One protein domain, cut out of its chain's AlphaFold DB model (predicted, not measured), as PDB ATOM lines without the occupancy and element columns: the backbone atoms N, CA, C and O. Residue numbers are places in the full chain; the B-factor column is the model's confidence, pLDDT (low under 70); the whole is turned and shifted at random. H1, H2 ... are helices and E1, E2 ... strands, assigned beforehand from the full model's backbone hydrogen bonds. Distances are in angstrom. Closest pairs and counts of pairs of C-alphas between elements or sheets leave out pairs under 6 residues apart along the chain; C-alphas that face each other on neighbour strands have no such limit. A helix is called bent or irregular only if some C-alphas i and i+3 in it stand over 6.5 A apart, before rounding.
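This is residues 169 to 224 of the 303 residues of the protein "BED-type domain-containing protein" of Gossypium gossypioides (UniProt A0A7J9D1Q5). A long two-stranded hairpin, E1 and E2, and one long helix, H1, meet at a corner like the two arms of an open, angular L, and most of H1, residues 208 to 224, sticks out into open space. At the other end of the hairpin the turn, residues 181 to 186, sticks out as well, and no core is enclosed between the two arms. The printed part has 56 residues with two named strands and one named helix, in the order E1, E2, H1 along the chain; the sheet has the order E1 - E2 and is antiparallel, and the class is mixed, helices and strands. The whole is extended, with a radius of gyration of the C-alphas of 18.9 A, and flat, with spans of 56 by 34 by 12 A.

The printed part begins at His 169, with its C-alpha at (8.112, -16.443, 61.038), and residues 169 to 172 come before the first strand. E1 is residues 173 to 180, Cys 173 to Asn 180, and measures 23.8 A from first to last C-alpha; it begins with C-alpha 173 at (11.186, -19.230, 49.334). Six residues, 181 to 186, follow as a short link. E2 is residues 187 to 194, Glu 187 to Tyr 194, and measures 23.3 A, from C-alpha 187 at (5.587, -31.778, 30.975) to C-alpha 194 at (12.056, -23.577, 51.778). Residues 195 to 199 then make a tight link. H1 is residues 200 to 224, Ala 200 to Ser 224, and measures 35.7 A; it ends with C-alpha 224 at (26.248, 6.959, 47.638).

E1 and E2 form a hairpin, two antiparallel neighbour strands that follow each other in the chain, with an angle of 161 degrees between their N-to-C directions. C-alphas face each other from one end of the pair to the other: those of Cys 173 and Tyr 194 are 5.1 A apart, those of Ser 176 and Ile 191 are 4.6 A apart, and those of Asn 180 and Glu 187 are 4.5 A apart. Backbone N and O atoms are within hydrogen-bond range across the pair, among them N 173 and O 194 at 2.9 A, N 194 and O 173 at 2.8 A, and, nearer the turn, N 188 and O 179 at 2.8 A. E1 and H1 are apart, with no C-alpha of the one within 8 A of the other. E2 and H1 follow each other in the chain through the tight link of residues 195 to 199. H1 is not bent, and in it every O i to N i+4 pair is within hydrogen-bond range.

The two C-alphas farthest apart are those of His 183, in the link between E1 and E2, and Asn 223, in H1, at 57.2 A. The first and last printed C-alphas, those of His 169 and Ser 224, are 32.5 A apart. Without the stretches that stand free, residues 181 to 186 and residues 208 to 224, the body has 33 residues and spans 41 by 12 by 12 A. The printed part has no cut and no long link. The mean pLDDT of the printed part is 84.5, with 94 for E1, 92 for E2 and 80 for H1. Confidence is low, under 70, at residue 169 and at residues 198 to 203, of which 200 to 203 belong to H1.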
ATOM      1  N   HIS A 169       7.707 -17.836  60.898       69.56
ATOM      2  CA  HIS A 169       8.112 -16.443  61.038       69.56
ATOM      3  C   HIS A 169       9.123 -16.101  59.942       69.56
ATOM      4  O   HIS A 169      10.322 -16.305  60.104       69.56
ATOM      5  N   GLY A 170       8.652 -15.586  58.808       72.75
ATOM      6  CA  GLY A 170       9.532 -15.148  57.728       72.75
ATOM      7  C   GLY A 170       8.915 -15.284  56.344       72.75
ATOM      8  O   GLY A 170       7.722 -15.531  56.193       72.75
ATOM      9  N   LEU A 171       9.750 -15.096  55.322       78.50
ATOM     10  CA  LEU A 171       9.376 -15.340  53.933       78.50
ATOM     11  C   LEU A 171       9.585 -16.819  53.599       78.50
ATOM     12  O   LEU A 171      10.608 -17.401  53.959       78.50
ATOM     13  N   ILE A 172       8.638 -17.400  52.867       87.25
ATOM     14  CA  ILE A 172       8.782 -18.727  52.265       87.25
ATOM     15  C   ILE A 172       9.427 -18.537  50.892       87.25
ATOM     16  O   ILE A 172       8.921 -17.779  50.062       87.25
ATOM     17  N   CYS A 173      10.545 -19.216  50.644       89.62
ATOM     18  CA  CYS A 173      11.186 -19.230  49.334       89.62
ATOM     19  C   CYS A 173      10.654 -20.412  48.523       89.62
ATOM     20  O   CYS A 173      10.690 -21.548  48.989       89.62
ATOM     21  N   LEU A 174      10.171 -20.152  47.309       93.12
ATOM     22  CA  LEU A 174       9.732 -21.186  46.377       93.12
ATOM     23  C   LEU A 174      10.729 -21.288  45.227       93.12
ATOM     24  O   LEU A 174      11.115 -20.277  44.643       93.12
ATOM     25  N   THR A 175      11.105 -22.511  44.871       95.25
ATOM     26  CA  THR A 175      11.845 -22.799  43.638       95.25
ATOM     27  C   THR A 175      10.989 -23.682  42.746       95.25
ATOM     28  O   THR A 175      10.319 -24.589  43.240       95.25
ATOM     29  N   SER A 176      10.986 -23.407  41.445       95.88
ATOM     30  CA  SER A 176      10.319 -24.247  40.453       95.88
ATOM     31  C   SER A 176      11.347 -24.871  39.524       95.88
ATOM     32  O   SER A 176      12.198 -24.163  38.985       95.88
ATOM     33  N   ASN A 177      11.237 -26.175  39.306       94.19
ATOM     34  CA  ASN A 177      11.998 -26.894  38.297       94.19
ATOM     35  C   ASN A 177      11.034 -27.569  37.326       94.19
ATOM     36  O   ASN A 177      10.101 -28.235  37.769       94.19
ATOM     37  N   ASN A 178      11.293 -27.438  36.029       94.56
ATOM     38  CA  ASN A 178      10.454 -28.019  34.988       94.56
ATOM     39  C   ASN A 178      11.261 -29.060  34.217       94.56
ATOM     40  O   ASN A 178      12.433 -28.837  33.919       94.56
ATOM     41  N   TRP A 179      10.637 -30.181  33.873       94.31
ATOM     42  CA  TRP A 179      11.233 -31.182  32.991       94.31
ATOM     43  C   TRP A 179      10.170 -31.776  32.076       94.31
ATOM     44  O   TRP A 179       8.983 -31.754  32.390       94.31
ATOM     45  N   ASN A 180      10.608 -32.312  30.944       93.56
ATOM     46  CA  ASN A 180       9.763 -33.062  30.029       93.56
ATOM     47  C   ASN A 180      10.167 -34.541  30.047       93.56
ATOM     48  O   ASN A 180      11.306 -34.895  30.352       93.56
ATOM     49  N   SER A 181       9.205 -35.411  29.772       92.06
ATOM     50  CA  SER A 181       9.448 -36.828  29.523       92.06
ATOM     51  C   SER A 181       9.466 -37.055  28.023       92.06
ATOM     52  O   SER A 181       8.445 -36.904  27.360       92.06
ATOM     53  N   GLU A 182      10.608 -37.465  27.478       91.75
ATOM     54  CA  GLU A 182      10.716 -37.788  26.048       91.75
ATOM     55  C   GLU A 182       9.830 -38.979  25.647       91.75
ATOM     56  O   GLU A 182       9.426 -39.092  24.496       91.75
ATOM     57  N   HIS A 183       9.527 -39.877  26.592       91.00
ATOM     58  CA  HIS A 183       8.810 -41.125  26.312       91.00
ATOM     59  C   HIS A 183       7.292 -40.949  26.348       91.00
ATOM     60  O   HIS A 183       6.583 -41.566  25.559       91.00
ATOM     61  N   THR A 184       6.790 -40.122  27.268       91.94
ATOM     62  CA  THR A 184       5.347 -39.871  27.415       91.94
ATOM     63  C   THR A 184       4.913 -38.546  26.797       91.94
ATOM     64  O   THR A 184       3.721 -38.323  26.617       91.94
ATOM     65  N   ASN A 185       5.871 -37.690  26.422       89.88
ATOM     66  CA  ASN A 185       5.646 -36.323  25.955       89.88
ATOM     67  C   ASN A 185       4.881 -35.452  26.975       89.88
ATOM     68  O   ASN A 185       4.224 -34.480  26.604       89.88
ATOM     69  N   ASP A 186       4.976 -35.805  28.261       93.12
ATOM     70  CA  ASP A 186       4.408 -35.038  29.366       93.12
ATOM     71  C   ASP A 186       5.393 -33.978  29.866       93.12
ATOM     72  O   ASP A 186       6.610 -34.197  29.917       93.12
ATOM     73  N   GLU A 187       4.849 -32.848  30.309       93.88
ATOM     74  CA  GLU A 187       5.587 -31.778  30.975       93.88
ATOM     75  C   GLU A 187       5.280 -31.780  32.474       93.88
ATOM     76  O   GLU A 187       4.126 -31.854  32.900       93.88
ATOM     77  N   TYR A 188       6.325 -31.662  33.286       92.94
ATOM     78  CA  TYR A 188       6.243 -31.696  34.737       92.94
ATOM     79  C   TYR A 188       6.836 -30.432  35.344       92.94
ATOM     80  O   TYR A 188       7.825 -29.884  34.855       92.94
ATOM     81  N   ILE A 189       6.257 -30.023  36.471       94.12
ATOM     82  CA  ILE A 189       6.773 -28.971  37.341       94.12
ATOM     83  C   ILE A 189       6.914 -29.516  38.765       94.12
ATOM     84  O   ILE A 189       5.975 -30.071  39.333       94.12
ATOM     85  N   CYS A 190       8.088 -29.341  39.363       92.62
ATOM     86  CA  CYS A 190       8.303 -29.493  40.797       92.62
ATOM     87  C   CYS A 190       8.389 -28.108  41.411       92.62
ATOM     88  O   CYS A 190       9.181 -27.282  40.961       92.62
ATOM     89  N   ILE A 191       7.605 -27.879  42.459       93.38
ATOM     90  CA  ILE A 191       7.709 -26.688  43.293       93.38
ATOM     91  C   ILE A 191       8.240 -27.137  44.650       93.38
ATOM     92  O   ILE A 191       7.630 -27.987  45.300       93.38
ATOM     93  N   ILE A 192       9.366 -26.570  45.074       91.81
ATOM     94  CA  ILE A 192       9.976 -26.834  46.378       91.81
ATOM     95  C   ILE A 192       9.878 -25.566  47.217       91.81
ATOM     96  O   ILE A 192      10.315 -24.500  46.780       91.81
ATOM     97  N   ALA A 193       9.317 -25.699  48.418       89.88
ATOM     98  CA  ALA A 193       9.246 -24.636  49.406       89.88
ATOM     99  C   ALA A 193      10.352 -24.793  50.454       89.88
ATOM    100  O   ALA A 193      10.519 -25.864  51.033       89.88
ATOM    101  N   TYR A 194      11.063 -23.702  50.720       86.56
ATOM    102  CA  TYR A 194      12.056 -23.577  51.778       86.56
ATOM    103  C   TYR A 194      11.572 -22.544  52.792       86.56
ATOM    104  O   TYR A 194      11.191 -21.429  52.424       86.56
ATOM    105  N   TRP A 195      11.607 -22.907  54.068       84.69
ATOM    106  CA  TRP A 195      11.275 -22.017  55.174       84.69
ATOM    107  C   TRP A 195      12.218 -22.266  56.349       84.69
ATOM    108  O   TRP A 195      12.891 -23.296  56.417       84.69
ATOM    109  N   VAL A 196      12.283 -21.297  57.258       81.31
ATOM    110  CA  VAL A 196      13.036 -21.408  58.509       81.31
ATOM    111  C   VAL A 196      12.047 -21.790  59.600       81.31
ATOM    112  O   VAL A 196      11.052 -21.093  59.806       81.31
ATOM    113  N   ASP A 197      12.297 -22.922  60.252       74.00
ATOM    114  CA  ASP A 197      11.487 -23.382  61.378       74.00
ATOM    115  C   ASP A 197      11.747 -22.519  62.630       74.00
ATOM    116  O   ASP A 197      12.724 -21.770  62.699       74.00
ATOM    117  N   LYS A 198      10.885 -22.624  63.643       69.25
ATOM    118  CA  LYS A 198      10.925 -21.876  64.912       69.25
ATOM    119  C   LYS A 198      12.117 -22.198  65.807       69.25
ATOM    120  O   LYS A 198      12.110 -21.824  66.981       69.25
ATOM    121  N   ASP A 199      13.124 -22.892  65.293       69.00
ATOM    122  CA  ASP A 199      14.345 -23.117  66.039       69.00
ATOM    123  C   ASP A 199      14.954 -21.752  66.382       69.00
ATOM    124  O   ASP A 199      15.349 -20.978  65.502       69.00
ATOM    125  N   ALA A 200      14.954 -21.426  67.677       60.94
ATOM    126  CA  ALA A 200      15.281 -20.094  68.177       60.94
ATOM    127  C   ALA A 200      16.674 -19.652  67.708       60.94
ATOM    128  O   ALA A 200      16.894 -18.478  67.422       60.94
ATOM    129  N   HIS A 201      17.591 -20.609  67.539       63.78
ATOM    130  CA  HIS A 201      18.932 -20.369  67.021       63.78
ATOM    131  C   HIS A 201      18.946 -19.988  65.535       63.78
ATOM    132  O   HIS A 201      19.718 -19.117  65.132       63.78
ATOM    133  N   ALA A 202      18.099 -20.615  64.717       63.72
ATOM    134  CA  ALA A 202      17.994 -20.304  63.296       63.72
ATOM    135  C   ALA A 202      17.312 -18.947  63.078       63.72
ATOM    136  O   ALA A 202      17.765 -18.158  62.245       63.72
ATOM    137  N   LEU A 203      16.275 -18.642  63.864       66.62
ATOM    138  CA  LEU A 203      15.569 -17.366  63.788       66.62
ATOM    139  C   LEU A 203      16.482 -16.190  64.175       66.62
ATOM    140  O   LEU A 203      16.581 -15.234  63.408       66.62
ATOM    141  N   ASP A 204      17.202 -16.277  65.298       73.38
ATOM    142  CA  ASP A 204      18.148 -15.235  65.729       73.38
ATOM    143  C   ASP A 204      19.280 -15.034  64.717       73.38
ATOM    144  O   ASP A 204      19.660 -13.899  64.412       73.38
ATOM    145  N   PHE A 205      19.799 -16.123  64.143       74.31
ATOM    146  CA  PHE A 205      20.834 -16.058  63.114       74.31
ATOM    147  C   PHE A 205      20.341 -15.335  61.854       74.31
ATOM    148  O   PHE A 205      21.004 -14.420  61.360       74.31
ATOM    149  N   VAL A 206      19.149 -15.686  61.361       75.19
ATOM    150  CA  VAL A 206      18.545 -15.046  60.183       75.19
ATOM    151  C   VAL A 206      18.227 -13.577  60.455       75.19
ATOM    152  O   VAL A 206      18.542 -12.724  59.626       75.19
ATOM    153  N   GLN A 207      17.672 -13.248  61.626       77.81
ATOM    154  CA  GLN A 207      17.400 -11.861  62.016       77.81
ATOM    155  C   GLN A 207      18.684 -11.034  62.138       77.81
ATOM    156  O   GLN A 207      18.716  -9.874  61.717       77.81
ATOM    157  N   THR A 208      19.762 -11.634  62.646       84.38
ATOM    158  CA  THR A 208      21.087 -11.005  62.718       84.38
ATOM    159  C   THR A 208      21.628 -10.712  61.319       84.38
ATOM    160  O   THR A 208      22.050  -9.588  61.047       84.38
ATOM    161  N   ILE A 209      21.561 -11.681  60.398       81.50
ATOM    162  CA  ILE A 209      21.981 -11.482  59.004       81.50
ATOM    163  C   ILE A 209      21.153 -10.379  58.342       81.50
ATOM    164  O   ILE A 209      21.725  -9.472  57.741       81.50
ATOM    165  N   LEU A 210      19.824 -10.417  58.467       84.06
ATOM    166  CA  LEU A 210      18.941  -9.408  57.878       84.06
ATOM    167  C   LEU A 210      19.221  -8.009  58.436       84.06
ATOM    168  O   LEU A 210      19.217  -7.040  57.680       84.06
ATOM    169  N   SER A 211      19.490  -7.901  59.736       87.81
ATOM    170  CA  SER A 211      19.841  -6.631  60.379       87.81
ATOM    171  C   SER A 211      21.172  -6.094  59.857       87.81
ATOM    172  O   SER A 211      21.254  -4.928  59.475       87.81
ATOM    173  N   ASN A 212      22.190  -6.951  59.744       87.44
ATOM    174  CA  ASN A 212      23.491  -6.571  59.198       87.44
ATOM    175  C   ASN A 212      23.400  -6.163  57.722       87.44
ATOM    176  O   ASN A 212      23.989  -5.162  57.328       87.44
ATOM    177  N   LEU A 213      22.627  -6.887  56.907       88.38
ATOM    178  CA  LEU A 213      22.408  -6.533  55.503       88.38
ATOM    179  C   LEU A 213      21.676  -5.196  55.357       88.38
ATOM    180  O   LEU A 213      22.056  -4.394  54.510       88.38
ATOM    181  N   LYS A 214      20.666  -4.926  56.196       88.62
ATOM    182  CA  LYS A 214      19.997  -3.617  56.230       88.62
ATOM    183  C   LYS A 214      20.972  -2.503  56.595       88.62
ATOM    184  O   LYS A 214      20.984  -1.487  55.915       88.62
ATOM    185  N   LEU A 215      21.814  -2.704  57.611       90.12
ATOM    186  CA  LEU A 215      22.831  -1.722  58.000       90.12
ATOM    187  C   LEU A 215      23.827  -1.450  56.870       90.12
ATOM    188  O   LEU A 215      24.086  -0.292  56.560       90.12
ATOM    189  N   LEU A 216      24.329  -2.499  56.215       88.06
ATOM    190  CA  LEU A 216      25.235  -2.367  55.072       88.06
ATOM    191  C   LEU A 216      24.569  -1.654  53.890       88.06
ATOM    192  O   LEU A 216      25.206  -0.850  53.214       88.06
ATOM    193  N   PHE A 217      23.287  -1.926  53.639       86.19
ATOM    194  CA  PHE A 217      22.534  -1.249  52.589       86.19
ATOM    195  C   PHE A 217      22.314   0.233  52.912       86.19
ATOM    196  O   PHE A 217      22.546   1.079  52.054       86.19
ATOM    197  N   GLU A 218      21.932   0.565  54.147       89.31
ATOM    198  CA  GLU A 218      21.795   1.954  54.602       89.31
ATOM    199  C   GLU A 218      23.133   2.702  54.540       89.31
ATOM    200  O   GLU A 218      23.190   3.831  54.056       89.31
ATOM    201  N   GLU A 219      24.232   2.075  54.965       89.25
ATOM    202  CA  GLU A 219      25.581   2.633  54.838       89.25
ATOM    203  C   GLU A 219      25.945   2.888  53.370       89.25
ATOM    204  O   GLU A 219      26.393   3.983  53.025       89.25
ATOM    205  N   TYR A 220      25.698   1.921  52.485       85.00
ATOM    206  CA  TYR A 220      25.907   2.081  51.048       85.00
ATOM    207  C   TYR A 220      25.068   3.230  50.474       85.00
ATOM    208  O   TYR A 220      25.595   4.083  49.757       85.00
ATOM    209  N   VAL A 221      23.777   3.301  50.808       85.50
ATOM    210  CA  VAL A 221      22.886   4.377  50.356       85.50
ATOM    211  C   VAL A 221      23.379   5.731  50.870       85.50
ATOM    212  O   VAL A 221      23.449   6.681  50.092       85.50
ATOM    213  N   ASN A 222      23.784   5.837  52.134       84.75
ATOM    214  CA  ASN A 222      24.299   7.078  52.713       84.75
ATOM    215  C   ASN A 222      25.638   7.499  52.095       84.75
ATOM    216  O   ASN A 222      25.826   8.673  51.775       84.75
ATOM    217  N   ASN A 223      26.535   6.547  51.836       79.56
ATOM    218  CA  ASN A 223      27.800   6.805  51.153       79.56
ATOM    219  C   ASN A 223      27.581   7.190  49.687       79.56
ATOM    220  O   ASN A 223      28.229   8.112  49.197       79.56
ATOM    221  N   SER A 224      26.618   6.571  49.002       72.06
ATOM    222  CA  SER A 224      26.248   6.959  47.638       72.06
ATOM    223  C   SER A 224      25.643   8.369  47.599       72.06
ATOM    224  O   SER A 224      26.078   9.190  46.797       72.06
TER     225      SER A 224